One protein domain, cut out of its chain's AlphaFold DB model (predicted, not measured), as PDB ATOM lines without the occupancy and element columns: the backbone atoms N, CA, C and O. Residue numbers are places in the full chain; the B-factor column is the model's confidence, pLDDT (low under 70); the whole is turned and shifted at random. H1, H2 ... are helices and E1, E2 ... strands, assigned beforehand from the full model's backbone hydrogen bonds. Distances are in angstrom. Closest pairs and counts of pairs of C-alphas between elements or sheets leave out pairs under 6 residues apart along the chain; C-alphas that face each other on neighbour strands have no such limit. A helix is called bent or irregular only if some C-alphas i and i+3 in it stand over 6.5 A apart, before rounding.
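What this domain is: This is residues 16 to 150 of the 329 residues of the protein "Chlor_Arch_YYY protein" of uncultured bacterium (UniProt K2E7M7). Three helices, H2, H3 and H4, form a long up-and-down bundle, each running against the one before it, and H4 packs on both of the others. At one end of the bundle is a small head, made by the short helix H1, the two-stranded sheet E1 E2 and residues 36 to 41, which pair with each other and with E1; the rest of the long unnamed stretch 35 to 51 leads from this head to H2. The printed part has 135 residues, with four named helices and two named strands in the order E1 H1 H2 H3 E2 H4; the sheet E1 - E2 is antiparallel and the class is mostly helix. The whole is loose, with a radius of gyration of the C-alphas of 19.1 A, and elongated, with spans of 58 by 33 by 22 A.

How they stand to each other: E1, residues 22 to 24, and E2, residues 103 to 105, are antiparallel neighbours at 151 degrees. N 23 and O 104 are 2.7 A apart and N 104 and O 23 are 2.9 A apart, both within hydrogen-bond range. Short pairings join residues 22 to 23 of E1 with 40 to 41, parallel, and residues 36 to 37 with 40 to 41, antiparallel. The closest C-alphas of E2 and H4, residues 115 to 146, are those of Tyr 104 and Thr 117, 5.6 A apart. H3, residues 81 to 101, touches H4 at a shallow tilt of 32 degrees, opposite ways; their closest C-alphas are those of Ser 93 and Gly 125, 4.0 A apart. H2, residues 52 to 73, touches H4 with its residues 62 to 72 alone, the same way at a shallow tilt of 34 degrees, only just short of steep; the closest C-alphas are those of Phe 69 and Ile 136, 6.1 A apart. H2 and H3 are close but not clearly touching, with the C-alphas of Ile 66 and Ile 90 closest at 7.7 A. H1, residues 29 to 34, touches no helix. Every O i to N i+4 pair is within hydrogen-bond range in H1, against 16 of 18 in H2, 15 of 17 in H3 and 23 of 28 in H4.

Where its parts are: E1 begins at C-alpha 22, (153.427, 156.783, 144.452). H2 is 27.1 A long and irregular, C-alphas 58 and 61 being 7.7 A apart, with a kink of 76 degrees near residue 59. H3 is 31.2 A long. H4 is 45.0 A long, from C-alpha 115 at (142.535, 157.150, 136.761) to C-alpha 146 at (153.218, 121.283, 111.825), with a kink of 28 degrees near residue 136.

The domain as a whole: The two C-alphas farthest apart, those of Ala 33 and Lys 145, are 59.4 A apart. The printed part has no cut. The link from H1 to H2, 17 residues, is long. The mean pLDDT of the printed part is 93.4, and no printed residue is under 70.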
ATOM      1  N   LYS A  16     159.893 170.101 136.167       81.75
ATOM      2  CA  LYS A  16     159.645 169.815 137.576       81.75
ATOM      3  C   LYS A  16     158.464 168.850 137.663       81.75
ATOM      4  O   LYS A  16     157.371 169.227 137.235       81.75
ATOM      5  N   PRO A  17     158.652 167.627 138.185       78.38
ATOM      6  CA  PRO A  17     157.550 166.697 138.370       78.38
ATOM      7  C   PRO A  17     156.474 167.317 139.261       78.38
ATOM      8  O   PRO A  17     156.755 167.773 140.365       78.38
ATOM      9  N   PHE A  18     155.236 167.302 138.782       76.44
ATOM     10  CA  PHE A  18     154.046 167.688 139.548       76.44
ATOM     11  C   PHE A  18     153.422 166.492 140.294       76.44
ATOM     12  O   PHE A  18     152.384 166.619 140.936       76.44
ATOM     13  N   VAL A  19     154.050 165.319 140.194       78.94
ATOM     14  CA  VAL A  19     153.680 164.110 140.931       78.94
ATOM     15  C   VAL A  19     154.146 164.249 142.376       78.94
ATOM     16  O   VAL A  19     155.325 164.490 142.625       78.94
ATOM     17  N   SER A  20     153.236 164.046 143.325       82.56
ATOM     18  CA  SER A  20     153.529 164.191 144.760       82.56
ATOM     19  C   SER A  20     153.972 162.888 145.445       82.56
ATOM     20  O   SER A  20     154.510 162.925 146.556       82.56
ATOM     21  N   GLY A  21     153.807 161.742 144.778       91.25
ATOM     22  CA  GLY A  21     154.281 160.438 145.239       91.25
ATOM     23  C   GLY A  21     153.653 159.265 144.483       91.25
ATOM     24  O   GLY A  21     152.904 159.450 143.521       91.25
ATOM     25  N   ILE A  22     153.972 158.054 144.936       94.88
ATOM     26  CA  ILE A  22     153.427 156.783 144.452       94.88
ATOM     27  C   ILE A  22     152.540 156.211 145.559       94.88
ATOM     28  O   ILE A  22     153.043 155.726 146.568       94.88
ATOM     29  N   GLY A  23     151.226 156.284 145.405       95.00
ATOM     30  CA  GLY A  23     150.286 155.707 146.356       95.00
ATOM     31  C   GLY A  23     150.150 154.198 146.193       95.00
ATOM     32  O   GLY A  23     150.086 153.696 145.070       95.00
ATOM     33  N   LEU A  24     150.104 153.474 147.311       96.06
ATOM     34  CA  LEU A  24     149.767 152.050 147.346       96.06
ATOM     35  C   LEU A  24     148.250 151.885 147.486       96.06
ATOM     36  O   LEU A  24     147.650 152.418 148.420       96.06
ATOM     37  N   LEU A  25     147.638 151.120 146.585       95.06
ATOM     38  CA  LEU A  25     146.220 150.790 146.673       95.06
ATOM     39  C   LEU A  25     145.955 149.806 147.802       95.06
ATOM     40  O   LEU A  25     146.710 148.854 147.999       95.06
ATOM     41  N   CYS A  26     144.845 150.019 148.511       94.81
ATOM     42  CA  CYS A  26     144.396 149.144 149.593       94.81
ATOM     43  C   CYS A  26     145.501 148.892 150.634       94.81
ATOM     44  O   CYS A  26     145.707 147.758 151.074       94.81
ATOM     45  N   ALA A  27     146.239 149.946 151.003       95.31
ATOM     46  CA  ALA A  27     147.350 149.835 151.938       95.31
ATOM     47  C   ALA A  27     146.890 149.224 153.284       95.31
ATOM     48  O   ALA A  27     145.842 149.601 153.815       95.31
ATOM     49  N   PRO A  28     147.652 148.284 153.871       95.12
ATOM     50  CA  PRO A  28     147.327 147.720 155.173       95.12
ATOM     51  C   PRO A  28     147.410 148.793 156.263       95.12
ATOM     52  O   PRO A  28     148.213 149.724 156.180       95.12
ATOM     53  N   LYS A  29     146.628 148.624 157.337       95.06
ATOM     54  CA  LYS A  29     146.553 149.590 158.450       95.06
ATOM     55  C   LYS A  29     147.922 149.949 159.042       95.06
ATOM     56  O   LYS A  29     148.129 151.093 159.426       95.06
ATOM     57  N   SER A  30     148.856 148.997 159.082       96.06
ATOM     58  CA  SER A  30     150.230 149.228 159.544       96.06
ATOM     59  C   SER A  30     150.989 150.234 158.676       96.06
ATOM     60  O   SER A  30     151.694 151.077 159.215       96.06
ATOM     61  N   LEU A  31     150.825 150.184 157.351       95.25
ATOM     62  CA  LEU A  31     151.453 151.136 156.433       95.25
ATOM     63  C   LEU A  31     150.722 152.480 156.430       95.25
ATOM     64  O   LEU A  31     151.377 153.516 156.395       95.25
ATOM     65  N   ILE A  32     149.392 152.483 156.553       95.44
ATOM     66  CA  ILE A  32     148.615 153.725 156.712       95.44
ATOM     67  C   ILE A  32     149.069 154.489 157.965       95.44
ATOM     68  O   ILE A  32     149.228 155.702 157.911       95.44
ATOM     69  N   ALA A  33     149.354 153.787 159.070       95.19
ATOM     70  CA  ALA A  33     149.886 154.408 160.285       95.19
ATOM     71  C   ALA A  33     151.273 155.053 160.083       95.19
ATOM     72  O   ALA A  33     151.601 156.018 160.767       95.19
ATOM     73  N   ILE A  34     152.076 154.548 159.137       95.44
ATOM     74  CA  ILE A  34     153.350 155.165 158.728       95.44
ATOM     75  C   ILE A  34     153.095 156.391 157.834       95.44
ATOM     76  O   ILE A  34     153.851 157.360 157.871       95.44
ATOM     77  N   GLY A  35     152.041 156.355 157.014       93.69
ATOM     78  CA  GLY A  35     151.592 157.437 156.135       93.69
ATOM     79  C   GLY A  35     152.449 157.627 154.880       93.69
ATOM     80  O   GLY A  35     151.924 157.668 153.767       93.69
ATOM     81  N   LYS A  36     153.776 157.710 155.022       94.69
ATOM     82  CA  LYS A  36     154.710 157.895 153.901       94.69
ATOM     83  C   LYS A  36     156.059 157.230 154.166       94.69
ATOM     84  O   LYS A  36     156.637 157.402 155.233       94.69
ATOM     85  N   LEU A  37     156.600 156.540 153.160       94.25
ATOM     86  CA  LEU A  37     157.960 155.992 153.179       94.25
ATOM     87  C   LEU A  37     158.675 156.320 151.864       94.25
ATOM     88  O   LEU A  37     158.409 155.721 150.821       94.25
ATOM     89  N   GLY A  38     159.592 157.289 151.904       92.00
ATOM     90  CA  GLY A  38     160.271 157.776 150.701       92.00
ATOM     91  C   GLY A  38     159.264 158.304 149.663       92.00
ATOM     92  O   GLY A  38     158.479 159.198 149.996       92.00
ATOM     93  N   PRO A  39     159.259 157.791 148.415       92.06
ATOM     94  CA  PRO A  39     158.292 158.202 147.398       92.06
ATOM     95  C   PRO A  39     156.902 157.574 147.591       92.06
ATOM     96  O   PRO A  39     155.966 158.003 146.921       92.06
ATOM     97  N   PHE A  40     156.758 156.572 148.464       95.75
ATOM     98  CA  PHE A  40     155.516 155.820 148.626       95.75
ATOM     99  C   PHE A  40     154.563 156.480 149.622       95.75
ATOM    100  O   PHE A  40     154.983 156.892 150.705       95.75
ATOM    101  N   LEU A  41     153.284 156.548 149.257       95.50
ATOM    102  CA  LEU A  41     152.191 157.098 150.057       95.50
ATOM    103  C   LEU A  41     151.229 155.975 150.466       95.50
ATOM    104  O   LEU A  41     150.884 155.114 149.653       95.50
ATOM    105  N   PHE A  42     150.783 156.004 151.720       95.81
ATOM    106  CA  PHE A  42     149.857 155.033 152.298       95.81
ATOM    107  C   PHE A  42     148.644 155.775 152.853       95.81
ATOM    108  O   PHE A  42     148.623 156.206 154.004       95.81
ATOM    109  N   GLU A  43     147.646 155.974 152.001       93.06
ATOM    110  CA  GLU A  43     146.483 156.796 152.319       93.06
ATOM    111  C   GLU A  43     145.309 155.916 152.771       93.06
ATOM    112  O   GLU A  43     145.030 154.868 152.180       93.06
ATOM    113  N   ALA A  44     144.610 156.346 153.825       91.81
ATOM    114  CA  ALA A  44     143.350 155.727 154.220       91.81
ATOM    115  C   ALA A  44     142.308 155.888 153.103       91.81
ATOM    116  O   ALA A  44     142.371 156.831 152.310       91.81
ATOM    117  N   ASP A  45     141.371 154.944 153.023       89.12
ATOM    118  CA  ASP A  45     140.239 154.968 152.087       89.12
ATOM    119  C   ASP A  45     140.614 154.980 150.588       89.12
ATOM    120  O   ASP A  45     139.754 155.120 149.723       89.12
ATOM    121  N   HIS A  46     141.888 154.738 150.253       91.44
ATOM    122  CA  HIS A  46     142.375 154.588 148.878       91.44
ATOM    123  C   HIS A  46     142.434 153.107 148.470       91.44
ATOM    124  O   HIS A  46     143.489 152.556 148.147       91.44
ATOM    125  N   CYS A  47     141.280 152.434 148.493       92.12
ATOM    126  CA  CYS A  47     141.137 151.057 148.022       92.12
ATOM    127  C   CYS A  47     140.134 150.959 146.866       92.12
ATOM    128  O   CYS A  47     138.923 150.949 147.063       92.12
ATOM    129  N   GLN A  48     140.652 150.882 145.637       90.56
ATOM    130  CA  GLN A  48     139.845 150.747 144.425       90.56
ATOM    131  C   GLN A  48     140.547 149.776 143.491       90.56
ATOM    132  O   GLN A  48     141.467 150.156 142.772       90.56
ATOM    133  N   LEU A  49     140.084 148.533 143.507       91.00
ATOM    134  CA  LEU A  49     140.531 147.483 142.602       91.00
ATOM    135  C   LEU A  49     139.491 147.286 141.506       91.00
ATOM    136  O   LEU A  49     138.292 147.469 141.732       91.00
ATOM    137  N   SER A  50     139.945 146.918 140.315       94.25
ATOM    138  CA  SER A  50     139.042 146.510 139.245       94.25
ATOM    139  C   SER A  50     138.430 145.147 139.584       94.25
ATOM    140  O   SER A  50     139.164 144.194 139.860       94.25
ATOM    141  N   PRO A  51     137.096 144.997 139.540       95.62
ATOM    142  CA  PRO A  51     136.473 143.686 139.637       95.62
ATOM    143  C   PRO A  51     137.000 142.743 138.550       95.62
ATOM    144  O   PRO A  51     137.147 143.139 137.392       95.62
ATOM    145  N   LEU A  52     137.216 141.471 138.897       93.75
ATOM    146  CA  LEU A  52     137.787 140.483 137.971       93.75
ATOM    147  C   LEU A  52     137.004 140.382 136.656       93.75
ATOM    148  O   LEU A  52     137.604 140.315 135.587       93.75
ATOM    149  N   TYR A  53     135.670 140.427 136.712       95.50
ATOM    150  CA  TYR A  53     134.844 140.355 135.507       95.50
ATOM    151  C   TYR A  53     135.091 141.537 134.553       95.50
ATOM    152  O   TYR A  53     135.071 141.345 133.340       95.50
ATOM    153  N   GLN A  54     135.384 142.739 135.069       95.00
ATOM    154  CA  GLN A  54     135.721 143.897 134.234       95.00
ATOM    155  C   GLN A  54     137.074 143.694 133.550       95.00
ATOM    156  O   GLN A  54     137.210 143.983 132.364       95.00
ATOM    157  N   LEU A  55     138.053 143.120 134.258       93.94
ATOM    158  CA  LEU A  55     139.344 142.756 133.668       93.94
ATOM    159  C   LEU A  55     139.184 141.699 132.564       93.94
ATOM    160  O   LEU A  55     139.830 141.804 131.524       93.94
ATOM    161  N   PHE A  56     138.292 140.721 132.739       93.19
ATOM    162  CA  PHE A  56     137.980 139.745 131.690       93.19
ATOM    163  C   PHE A  56     137.277 140.371 130.485       93.19
ATOM    164  O   PHE A  56     137.598 140.012 129.357       93.19
ATOM    165  N   ILE A  57     136.369 141.327 130.697       93.12
ATOM    166  CA  ILE A  57     135.735 142.065 129.595       93.12
ATOM    167  C   ILE A  57     136.787 142.848 128.799       93.12
ATOM    168  O   ILE A  57     136.790 142.797 127.572       93.12
ATOM    169  N   LEU A  58     137.700 143.539 129.486       93.25
ATOM    170  CA  LEU A  58     138.693 144.404 128.843       93.25
ATOM    171  C   LEU A  58     139.840 143.630 128.188       93.25
ATOM    172  O   LEU A  58     140.302 144.007 127.112       93.25
ATOM    173  N   TYR A  59     140.317 142.559 128.828       95.62
ATOM    174  CA  TYR A  59     141.551 141.884 128.422       95.62
ATOM    175  C   TYR A  59     141.381 140.406 128.068       95.62
ATOM    176  O   TYR A  59     142.337 139.779 127.613       95.62
ATOM    177  N   GLY A  60     140.185 139.834 128.233       95.75
ATOM    178  CA  GLY A  60     139.929 138.409 128.003       95.75
ATOM    179  C   GLY A  60     140.297 137.955 126.592       95.75
ATOM    180  O   GLY A  60     140.924 136.909 126.439       95.75
ATOM    181  N   PHE A  61     140.012 138.775 125.574       96.94
ATOM    182  CA  PHE A  61     140.435 138.515 124.193       96.94
ATOM    183  C   PHE A  61     141.962 138.379 124.065       96.94
ATOM    184  O   PHE A  61     142.452 137.400 123.497       96.94
ATOM    185  N   PHE A  62     142.719 139.319 124.638       97.75
ATOM    186  CA  PHE A  62     144.180 139.287 124.590       97.75
ATOM    187  C   PHE A  62     144.737 138.063 125.321       97.75
ATOM    188  O   PHE A  62     145.548 137.323 124.765       97.75
ATOM    189  N   TYR A  63     144.283 137.809 126.551       97.75
ATOM    190  CA  TYR A  63     144.820 136.713 127.361       97.75
ATOM    191  C   TYR A  63     144.400 135.331 126.859       97.75
ATOM    192  O   TYR A  63     145.194 134.398 126.968       97.75
ATOM    193  N   PHE A  64     143.237 135.191 126.215       98.19
ATOM    194  CA  PHE A  64     142.886 133.972 125.483       98.19
ATOM    195  C   PHE A  64     143.933 133.643 124.405       98.19
ATOM    196  O   PHE A  64     144.432 132.513 124.337       98.19
ATOM    197  N   LEU A  65     144.327 134.636 123.599       98.25
ATOM    198  CA  LEU A  65     145.358 134.471 122.573       98.25
ATOM    199  C   LEU A  65     146.740 134.215 123.176       98.25
ATOM    200  O   LEU A  65     147.445 133.327 122.702       98.25
ATOM    201  N   ILE A  66     147.117 134.922 124.242       98.38
ATOM    202  CA  ILE A  66     148.397 134.724 124.940       98.38
ATOM    203  C   ILE A  66     148.509 133.303 125.506       98.38
ATOM    204  O   ILE A  66     149.522 132.633 125.302       98.38
ATOM    205  N   ILE A  67     147.470 132.807 126.182       98.12
ATOM    206  CA  ILE A  67     147.451 131.440 126.726       98.12
ATOM    207  C   ILE A  67     147.572 130.421 125.585       98.12
ATOM    208  O   ILE A  67     148.385 129.494 125.656       98.12
ATOM    209  N   SER A  68     146.823 130.632 124.498       96.75
ATOM    210  CA  SER A  68     146.890 129.795 123.293       96.75
ATOM    211  C   SER A  68     148.288 129.807 122.665       96.75
ATOM    212  O   SER A  68     148.801 128.768 122.247       96.75
ATOM    213  N   PHE A  69     148.937 130.972 122.644       97.06
ATOM    214  CA  PHE A  69     150.284 131.149 122.124       97.06
ATOM    215  C   PHE A  69     151.302 130.338 122.920       97.06
ATOM    216  O   PHE A  69     152.042 129.551 122.334       97.06
ATOM    217  N   PHE A  70     151.296 130.443 124.252       96.69
ATOM    218  CA  PHE A  70     152.201 129.661 125.097       96.69
ATOM    219  C   PHE A  70     151.967 128.149 124.976       96.69
ATOM    220  O   PHE A  70     152.926 127.378 125.016       96.69
ATOM    221  N   PHE A  71     150.721 127.706 124.773       94.56
ATOM    222  CA  PHE A  71     150.433 126.298 124.487       94.56
ATOM    223  C   PHE A  71     151.046 125.840 123.154       94.56
ATOM    224  O   PHE A  71     151.636 124.761 123.090       94.56
ATOM    225  N   ILE A  72     150.960 126.668 122.107       93.50
ATOM    226  CA  ILE A  72     151.609 126.400 120.818       93.50
ATOM    227  C   ILE A  72     153.133 126.412 120.935       93.50
ATOM    228  O   ILE A  72     153.782 125.521 120.387       93.50
ATOM    229  N   LEU A  73     153.715 127.360 121.672       94.12
ATOM    230  CA  LEU A  73     155.165 127.446 121.851       94.12
ATOM    231  C   LEU A  73     155.757 126.188 122.502       94.12
ATOM    232  O   LEU A  73     156.867 125.798 122.163       94.12
ATOM    233  N   LYS A  74     154.998 125.500 123.365       92.25
ATOM    234  CA  LYS A  74     155.402 124.203 123.941       92.25
ATOM    235  C   LYS A  74     155.396 123.042 122.936       92.25
ATOM    236  O   LYS A  74     155.932 121.983 123.243       92.25
ATOM    237  N   ARG A  75     154.753 123.197 121.774       89.38
ATOM    238  CA  ARG A  75     154.579 122.140 120.759       89.38
ATOM    239  C   ARG A  75     155.424 122.344 119.504       89.38
ATOM    240  O   ARG A  75     155.607 121.397 118.739       89.38
ATOM    241  N   VAL A  76     155.919 123.555 119.266       89.19
ATOM    242  CA  VAL A  76     156.827 123.834 118.148       89.19
ATOM    243  C   VAL A  76     158.254 123.418 118.502       89.19
ATOM    244  O   VAL A  76     158.668 123.504 119.652       89.19
ATOM    245  N   LYS A  77     159.020 122.977 117.498       85.75
ATOM    246  CA  LYS A  77     160.415 122.548 117.695       85.75
ATOM    247  C   LYS A  77     161.357 123.702 118.035       85.75
ATOM    248  O   LYS A  77     162.306 123.506 118.780       85.75
ATOM    249  N   GLU A  78     161.103 124.882 117.472       89.88
ATOM    250  CA  GLU A  78     161.976 126.046 117.608       89.88
ATOM    251  C   GLU A  78     161.169 127.320 117.862       89.88
ATOM    252  O   GLU A  78     160.162 127.595 117.193       89.88
ATOM    253  N   ILE A  79     161.657 128.106 118.823       94.56
ATOM    254  CA  ILE A  79     161.171 129.444 119.155       94.56
ATOM    255  C   ILE A  79     161.965 130.446 118.314       94.56
ATOM    256  O   ILE A  79     163.192 130.502 118.380       94.56
ATOM    257  N   SER A  80     161.269 131.240 117.504       94.88
ATOM    258  CA  SER A  80     161.889 132.242 116.638       94.88
ATOM    259  C   SER A  80     162.223 133.531 117.396       94.88
ATOM    260  O   SER A  80     161.639 133.832 118.437       94.88
ATOM    261  N   LYS A  81     163.101 134.367 116.827       97.12
ATOM    262  CA  LYS A  81     163.366 135.720 117.359       97.12
ATOM    263  C   LYS A  81     162.089 136.572 117.447       97.12
ATOM    264  O   LYS A  81     161.949 137.363 118.373       97.12
ATOM    265  N   ASN A  82     161.148 136.365 116.525       97.19
ATOM    266  CA  ASN A  82     159.854 137.047 116.524       97.19
ATOM    267  C   ASN A  82     158.971 136.585 117.694       97.19
ATOM    268  O   ASN A  82     158.324 137.417 118.322       97.19
ATOM    269  N   ASP A  83     158.991 135.288 118.027       97.31
ATOM    270  CA  ASP A  83     158.274 134.759 119.194       97.31
ATOM    271  C   ASP A  83     158.818 135.399 120.485       97.31
ATOM    272  O   ASP A  83     158.042 135.851 121.323       97.31
ATOM    273  N   ILE A  84     160.149 135.506 120.618       97.94
ATOM    274  CA  ILE A  84     160.808 136.152 121.769       97.94
ATOM    275  C   ILE A  84     160.413 137.627 121.870       97.94
ATOM    276  O   ILE A  84     160.059 138.097 122.948       97.94
ATOM    277  N   PHE A  85     160.443 138.357 120.752       98.19
ATOM    278  CA  PHE A  85     160.033 139.759 120.723       98.19
ATOM    279  C   PHE A  85     158.584 139.937 121.198       98.19
ATOM    280  O   PHE A  85     158.313 140.787 122.044       98.19
ATOM    281  N   VAL A  86     157.663 139.094 120.726       98.44
ATOM    282  CA  VAL A  86     156.259 139.138 121.156       98.44
ATOM    283  C   VAL A  86     156.095 138.748 122.626       98.44
ATOM    284  O   VAL A  86     155.310 139.383 123.325       98.44
ATOM    285  N   ILE A  87     156.867 137.788 123.143       98.50
ATOM    286  CA  ILE A  87     156.885 137.478 124.583       98.50
ATOM    287  C   ILE A  87     157.302 138.704 125.403       98.50
ATOM    288  O   ILE A  87     156.663 138.999 126.411       98.50
ATOM    289  N   ILE A  88     158.328 139.443 124.969       98.44
ATOM    290  CA  ILE A  88     158.761 140.672 125.651       98.44
ATOM    291  C   ILE A  88     157.617 141.693 125.681       98.44
ATOM    292  O   ILE A  88     157.329 142.240 126.745       98.44
ATOM    293  N   LEU A  89     156.924 141.908 124.556       98.56
ATOM    294  CA  LEU A  89     155.763 142.805 124.509       98.56
ATOM    295  C   LEU A  89     154.647 142.350 125.456       98.56
ATOM    296  O   LEU A  89     154.127 143.170 126.206       98.56
ATOM    297  N   ILE A  90     154.317 141.054 125.479       98.62
ATOM    298  CA  ILE A  90     153.303 140.491 126.383       98.62
ATOM    299  C   ILE A  90     153.670 140.752 127.845       98.62
ATOM    300  O   ILE A  90     152.818 141.195 128.617       98.62
ATOM    301  N   VAL A  91     154.921 140.490 128.234       98.50
ATOM    302  CA  VAL A  91     155.389 140.687 129.614       98.50
ATOM    303  C   VAL A  91     155.317 142.162 129.994       98.50
ATOM    304  O   VAL A  91     154.734 142.493 131.026       98.50
ATOM    305  N   LEU A  92     155.835 143.056 129.147       98.44
ATOM    306  CA  LEU A  92     155.784 144.499 129.387       98.44
ATOM    307  C   LEU A  92     154.340 144.999 129.493       98.44
ATOM    308  O   LEU A  92     154.001 145.675 130.460       98.44
ATOM    309  N   SER A  93     153.464 144.618 128.563       98.38
ATOM    310  CA  SER A  93     152.041 144.960 128.619       98.38
ATOM    311  C   SER A  93     151.355 144.455 129.881       98.38
ATOM    312  O   SER A  93     150.582 145.192 130.486       98.38
ATOM    313  N   SER A  94     151.633 143.214 130.286       98.06
ATOM    314  CA  SER A  94     151.021 142.617 131.478       98.06
ATOM    315  C   SER A  94     151.440 143.375 132.738       98.06
ATOM    316  O   SER A  94     150.592 143.683 133.571       98.06
ATOM    317  N   ILE A  95     152.718 143.766 132.838       98.12
ATOM    318  CA  ILE A  95     153.212 144.629 133.921       98.12
ATOM    319  C   ILE A  95     152.465 145.969 133.919       98.12
ATOM    320  O   ILE A  95     151.986 146.392 134.966       98.12
ATOM    321  N   LEU A  96     152.313 146.617 132.759       97.88
ATOM    322  CA  LEU A  96     151.621 147.908 132.653       97.88
ATOM    323  C   LEU A  96     150.123 147.837 132.987       97.88
ATOM    324  O   LEU A  96     149.574 148.826 133.461       97.88
ATOM    325  N   ILE A  97     149.468 146.697 132.749       96.69
ATOM    326  CA  ILE A  97     148.055 146.473 133.097       96.69
ATOM    327  C   ILE A  97     147.890 146.175 134.590       96.69
ATOM    328  O   ILE A  97     146.934 146.644 135.202       96.69
ATOM    329  N   ILE A  98     148.814 145.415 135.183       96.31
ATOM    330  CA  ILE A  98     148.758 145.027 136.600       96.31
ATOM    331  C   ILE A  98     149.187 146.179 137.513       96.31
ATOM    332  O   ILE A  98     148.636 146.341 138.597       96.31
ATOM    333  N   LEU A  99     150.161 146.996 137.102       96.50
ATOM    334  CA  LEU A  99     150.747 148.025 137.963       96.50
ATOM    335  C   LEU A  99     149.704 149.014 138.535       96.50
ATOM    336  O   LEU A  99     149.722 149.226 139.747       96.50
ATOM    337  N   PRO A 100     148.751 149.550 137.747       95.56
ATOM    338  CA  PRO A 100     147.656 150.383 138.251       95.56
ATOM    339  C   PRO A 100     146.648 149.697 139.191       95.56
ATOM    340  O   PRO A 100     145.783 150.377 139.743       95.56
ATOM    341  N   GLU A 101     146.685 148.368 139.318       94.88
ATOM    342  CA  GLU A 101     145.893 147.605 140.298       94.88
ATOM    343  C   GLU A 101     146.623 147.483 141.645       94.88
ATOM    344  O   GLU A 101     146.042 147.035 142.627       94.88
ATOM    345  N   ILE A 102     147.888 147.913 141.714       95.56
ATOM    346  CA  ILE A 102     148.719 147.866 142.923       95.56
ATOM    347  C   ILE A 102     149.076 149.281 143.384       95.56
ATOM    348  O   ILE A 102     148.981 149.590 144.569       95.56
ATOM    349  N   VAL A 103     149.484 150.153 142.462       95.75
ATOM    350  CA  VAL A 103     149.954 151.509 142.771       95.75
ATOM    351  C   VAL A 103     149.325 152.557 141.862       95.75
ATOM    352  O   VAL A 103     148.915 152.273 140.738       95.75
ATOM    353  N   TYR A 104     149.310 153.802 142.326       94.81
ATOM    354  CA  TYR A 104     148.946 154.963 141.523       94.81
ATOM    355  C   TYR A 104     149.933 156.110 141.703       94.81
ATOM    356  O   TYR A 104     150.564 156.282 142.739       94.81
ATOM    357  N   ILE A 105     150.062 156.920 140.667       93.00
ATOM    358  CA  ILE A 105     150.810 158.167 140.676       93.00
ATOM    359  C   ILE A 105     149.893 159.257 141.236       93.00
ATOM    360  O   ILE A 105     148.873 159.562 140.622       93.00
ATOM    361  N   LYS A 106     150.239 159.832 142.398       90.56
ATOM    362  CA  LYS A 106     149.412 160.847 143.069       90.56
ATOM    363  C   LYS A 106     149.425 162.155 142.278       90.56
ATOM    364  O   LYS A 106     150.469 162.804 142.144       90.56
ATOM    365  N   ASP A 107     148.250 162.539 141.796       87.06
ATOM    366  CA  ASP A 107     147.987 163.776 141.067       87.06
ATOM    367  C   ASP A 107     146.820 164.568 141.696       87.06
ATOM    368  O   ASP A 107     146.458 164.344 142.852       87.06
ATOM    369  N   ILE A 108     146.274 165.539 140.957       83.75
ATOM    370  CA  ILE A 108     145.244 166.466 141.444       83.75
ATOM    371  C   ILE A 108     143.838 165.852 141.564       83.75
ATOM    372  O   ILE A 108     142.930 166.562 141.984       83.75
ATOM    373  N   TYR A 109     143.616 164.590 141.169       83.19
ATOM    374  CA  TYR A 109     142.286 163.969 141.170       83.19
ATOM    375  C   TYR A 109     142.022 163.205 142.482       83.19
ATOM    376  O   TYR A 109     142.500 162.081 142.639       83.19
ATOM    377  N   PRO A 110     141.222 163.751 143.424       77.88
ATOM    378  CA  PRO A 110     141.057 163.148 144.748       77.88
ATOM    379  C   PRO A 110     140.197 161.877 144.724       77.88
ATOM    380  O   PRO A 110     140.550 160.881 145.342       77.88
ATOM    381  N   SER A 111     139.085 161.885 143.981       84.38
ATOM    382  CA  SER A 111     138.098 160.791 143.996       84.38
ATOM    383  C   SER A 111     138.443 159.627 143.062       84.38
ATOM    384  O   SER A 111     137.861 158.550 143.156       84.38
ATOM    385  N   HIS A 112     139.368 159.846 142.126       88.50
ATOM    386  CA  HIS A 112     139.766 158.878 141.105       88.50
ATOM    387  C   HIS A 112     141.292 158.799 141.016       88.50
ATOM    388  O   HIS A 112     141.880 158.921 139.943       88.50
ATOM    389  N   TYR A 113     141.930 158.583 142.163       90.12
ATOM    390  CA  TYR A 113     143.379 158.673 142.366       90.12
ATOM    391  C   TYR A 113     144.228 157.813 141.414       90.12
ATOM    392  O   TYR A 113     145.381 158.143 141.148       90.12
ATOM    393  N   ARG A 114     143.680 156.724 140.857       92.81
ATOM    394  CA  ARG A 114     144.391 155.870 139.889       92.81
ATOM    395  C   ARG A 114     144.013 156.101 138.430       92.81
ATOM    396  O   ARG A 114     144.610 155.462 137.569       92.81
ATOM    397  N   ALA A 115     143.071 156.995 138.117       91.75
ATOM    398  CA  ALA A 115     142.535 157.150 136.761       91.75
ATOM    399  C   ALA A 115     143.615 157.493 135.727       91.75
ATOM    400  O   ALA A 115     143.714 156.820 134.703       91.75
ATOM    401  N   ASN A 116     144.487 158.464 136.009       91.06
ATOM    402  CA  ASN A 116     145.576 158.806 135.089       91.06
ATOM    403  C   ASN A 116     146.655 157.726 135.011       91.06
ATOM    404  O   ASN A 116     147.265 157.557 133.957       91.06
ATOM    405  N   THR A 117     146.891 156.991 136.100       93.88
ATOM    406  CA  THR A 117     147.845 155.871 136.100       93.88
ATOM    407  C   THR A 117     147.323 154.738 135.222       93.88
ATOM    408  O   THR A 117     148.029 154.284 134.326       93.88
ATOM    409  N   MET A 118     146.054 154.360 135.412       94.31
ATOM    410  CA  MET A 118     145.324 153.428 134.556       94.31
ATOM    411  C   MET A 118     145.389 153.875 133.101       94.31
ATOM    412  O   MET A 118     145.955 153.172 132.272       94.31
ATOM    413  N   PHE A 119     144.882 155.071 132.797       91.56
ATOM    414  CA  PHE A 119     144.797 155.582 131.433       91.56
ATOM    415  C   PHE A 119     146.159 155.591 130.732       91.56
ATOM    416  O   PHE A 119     146.279 155.069 129.629       91.56
ATOM    417  N   LYS A 120     147.210 156.117 131.372       93.88
ATOM    418  CA  LYS A 120     148.532 156.244 130.739       93.88
ATOM    419  C   LYS A 120     149.233 154.901 130.538       93.88
ATOM    420  O   LYS A 120     149.858 154.716 129.498       93.88
ATOM    421  N   LEU A 121     149.158 153.984 131.505       96.44
ATOM    422  CA  LEU A 121     149.883 152.710 131.432       96.44
ATOM    423  C   LEU A 121     149.120 151.662 130.618       96.44
ATOM    424  O   LEU A 121     149.687 151.062 129.702       96.44
ATOM    425  N   VAL A 122     147.824 151.493 130.892       96.19
ATOM    426  CA  VAL A 122     146.975 150.522 130.191       96.19
ATOM    427  C   VAL A 122     146.884 150.854 128.709       96.19
ATOM    428  O   VAL A 122     146.932 149.940 127.894       96.19
ATOM    429  N   TYR A 123     146.809 152.135 128.330       95.38
ATOM    430  CA  TYR A 123     146.764 152.520 126.917       95.38
ATOM    431  C   TYR A 123     147.975 151.984 126.137       95.38
ATOM    432  O   TYR A 123     147.810 151.372 125.082       95.38
ATOM    433  N   GLN A 124     149.184 152.114 126.696       96.69
ATOM    434  CA  GLN A 124     150.403 151.566 126.090       96.69
ATOM    435  C   GLN A 124     150.395 150.030 126.081       96.69
ATOM    436  O   GLN A 124     150.727 149.410 125.068       96.69
ATOM    437  N   GLY A 125     149.964 149.409 127.187       97.69
ATOM    438  CA  GLY A 125     149.828 147.956 127.297       97.69
ATOM    439  C   GLY A 125     148.893 147.370 126.235       97.69
ATOM    440  O   GLY A 125     149.269 146.418 125.546       97.69
ATOM    441  N   SER A 126     147.721 147.977 126.046       95.69
ATOM    442  CA  SER A 126     146.705 147.567 125.071       95.69
ATOM    443  C   SER A 126     147.183 147.697 123.623       95.69
ATOM    444  O   SER A 126     146.912 146.804 122.818       95.69
ATOM    445  N   ILE A 127     147.936 148.750 123.277       96.88
ATOM    446  CA  ILE A 127     148.531 148.901 121.934       96.88
ATOM    447  C   ILE A 127     149.505 147.753 121.646       96.88
ATOM    448  O   ILE A 127     149.404 147.086 120.614       96.88
ATOM    449  N   MET A 128     150.418 147.474 122.579       98.25
ATOM    450  CA  MET A 128     151.400 146.394 122.437       98.25
ATOM    451  C   MET A 128     150.738 145.003 122.368       98.25
ATOM    452  O   MET A 128     151.147 144.172 121.549       98.25
ATOM    453  N   LEU A 129     149.682 144.746 123.155       98.00
ATOM    454  CA  LEU A 129     148.921 143.489 123.072       98.00
ATOM    455  C   LEU A 129     148.152 143.358 121.757       98.00
ATOM    456  O   LEU A 129     148.105 142.264 121.196       98.00
ATOM    457  N   SER A 130     147.606 144.455 121.233       95.94
ATOM    458  CA  SER A 130     146.899 144.459 119.946       95.94
ATOM    459  C   SER A 130     147.826 144.056 118.798       95.94
ATOM    460  O   SER A 130     147.475 143.191 117.995       95.94
ATOM    461  N   ILE A 131     149.049 144.599 118.770       96.75
ATOM    462  CA  ILE A 131     150.084 144.209 117.797       96.75
ATOM    463  C   ILE A 131     150.481 142.737 117.993       96.75
ATOM    464  O   ILE A 131     150.565 141.977 117.024       96.75
ATOM    465  N   SER A 132     150.675 142.316 119.246       98.31
ATOM    466  CA  SER A 132     151.032 140.933 119.589       98.31
ATOM    467  C   SER A 132     149.982 139.931 119.102       98.31
ATOM    468  O   SER A 132     150.335 138.887 118.559       98.31
ATOM    469  N   CYS A 133     148.693 140.255 119.221       97.50
ATOM    470  CA  CYS A 133     147.603 139.373 118.807       97.50
ATOM    471  C   CYS A 133     147.605 139.076 117.307       97.50
ATOM    472  O   CYS A 133     147.404 137.924 116.925       97.50
ATOM    473  N   GLY A 134     147.901 140.071 116.463       96.19
ATOM    474  CA  GLY A 134     148.026 139.859 115.018       96.19
ATOM    475  C   GLY A 134     149.093 138.813 114.678       96.19
ATOM    476  O   GLY A 134     148.837 137.882 113.913       96.19
ATOM    477  N   TYR A 135     150.264 138.908 115.316       97.81
ATOM    478  CA  TYR A 135     151.323 137.906 115.172       97.81
ATOM    479  C   TYR A 135     150.906 136.535 115.718       97.81
ATOM    480  O   TYR A 135     151.068 135.526 115.031       97.81
ATOM    481  N   ILE A 136     150.364 136.496 116.941       98.00
ATOM    482  CA  ILE A 136     149.981 135.259 117.633       98.00
ATOM    483  C   ILE A 136     149.008 134.444 116.788       98.00
ATOM    484  O   ILE A 136     149.219 133.246 116.616       98.00
ATOM    485  N   ILE A 137     147.977 135.082 116.227       96.31
ATOM    486  CA  ILE A 137     146.989 134.408 115.383       96.31
ATOM    487  C   ILE A 137     147.708 133.708 114.221       96.31
ATOM    488  O   ILE A 137     147.640 132.484 114.103       96.31
ATOM    489  N   ILE A 138     148.487 134.443 113.422       95.19
ATOM    490  CA  ILE A 138     149.219 133.883 112.271       95.19
ATOM    491  C   ILE A 138     150.159 132.750 112.710       95.19
ATOM    492  O   ILE A 138     150.250 131.705 112.054       95.19
ATOM    493  N   ARG A 139     150.844 132.932 113.843       94.75
ATOM    494  CA  ARG A 139     151.778 131.953 114.398       94.75
ATOM    495  C   ARG A 139     151.080 130.656 114.807       94.75
ATOM    496  O   ARG A 139     151.589 129.587 114.471       94.75
ATOM    497  N   ILE A 140     149.909 130.733 115.446       94.25
ATOM    498  CA  ILE A 140     149.077 129.572 115.801       94.25
ATOM    499  C   ILE A 140     148.621 128.841 114.531       94.25
ATOM    500  O   ILE A 140     148.877 127.644 114.399       94.25
ATOM    501  N   PHE A 141     148.037 129.550 113.556       92.69
ATOM    502  CA  PHE A 141     147.573 128.953 112.292       92.69
ATOM    503  C   PHE A 141     148.703 128.234 111.529       92.69
ATOM    504  O   PHE A 141     148.506 127.140 110.995       92.69
ATOM    505  N   SER A 142     149.912 128.807 111.511       90.62
ATOM    506  CA  SER A 142     151.090 128.186 110.886       90.62
ATOM    507  C   SER A 142     151.580 126.945 111.645       90.62
ATOM    508  O   SER A 142     151.991 125.950 111.039       90.62
ATOM    509  N   ALA A 143     151.527 126.984 112.978       88.75
ATOM    510  CA  ALA A 143     152.008 125.907 113.831       88.75
ATOM    511  C   ALA A 143     151.066 124.698 113.855       88.75
ATOM    512  O   ALA A 143     151.556 123.572 113.929       88.75
ATOM    513  N   VAL A 144     149.747 124.889 113.749       85.94
ATOM    514  CA  VAL A 144     148.748 123.802 113.816       85.94
ATOM    515  C   VAL A 144     149.027 122.708 112.784       85.94
ATOM    516  O   VAL A 144     149.082 121.534 113.149       85.94
ATOM    517  N   LYS A 145     149.340 123.085 111.534       77.94
ATOM    518  CA  LYS A 145     149.703 122.130 110.468       77.94
ATOM    519  C   LYS A 145     150.955 121.309 110.800       77.94
ATOM    520  O   LYS A 145     151.055 120.153 110.409       77.94
ATOM    521  N   LYS A 146     151.918 121.904 111.510       80.94
ATOM    522  CA  LYS A 146     153.218 121.283 111.825       80.94
ATOM    523  C   LYS A 146     153.219 120.506 113.145       80.94
ATOM    524  O   LYS A 146     154.041 119.613 113.317       80.94
ATOM    525  N   SER A 147     152.311 120.834 114.064       79.38
ATOM    526  CA  SER A 147     152.354 120.389 115.468       79.38
ATOM    527  C   SER A 147     151.388 119.241 115.790       79.38
ATOM    528  O   SER A 147     151.194 118.933 116.964       79.38
ATOM    529  N   LYS A 148     150.769 118.626 114.765       83.06
ATOM    530  CA  LYS A 148     149.800 117.515 114.880       83.06
ATOM    531  C   LYS A 148     148.703 117.769 115.929       83.06
ATOM    532  O   LYS A 148     148.373 116.891 116.720       83.06
ATOM    533  N   ILE A 149     148.186 118.995 115.981       86.75
ATOM    534  CA  ILE A 149     147.091 119.346 116.892       86.75
ATOM    535  C   ILE A 149     145.805 118.714 116.368       86.75
ATOM    536  O   ILE A 149     145.564 118.733 115.162       86.75
ATOM    537  N   ASP A 150     145.005 118.158 117.277       89.19
ATOM    538  CA  ASP A 150     143.698 117.588 116.953       89.19
ATOM    539  C   ASP A 150     142.815 118.641 116.265       89.19
ATOM    540  O   ASP A 150     142.667 119.771 116.747       89.19
TER     541      ASP A 150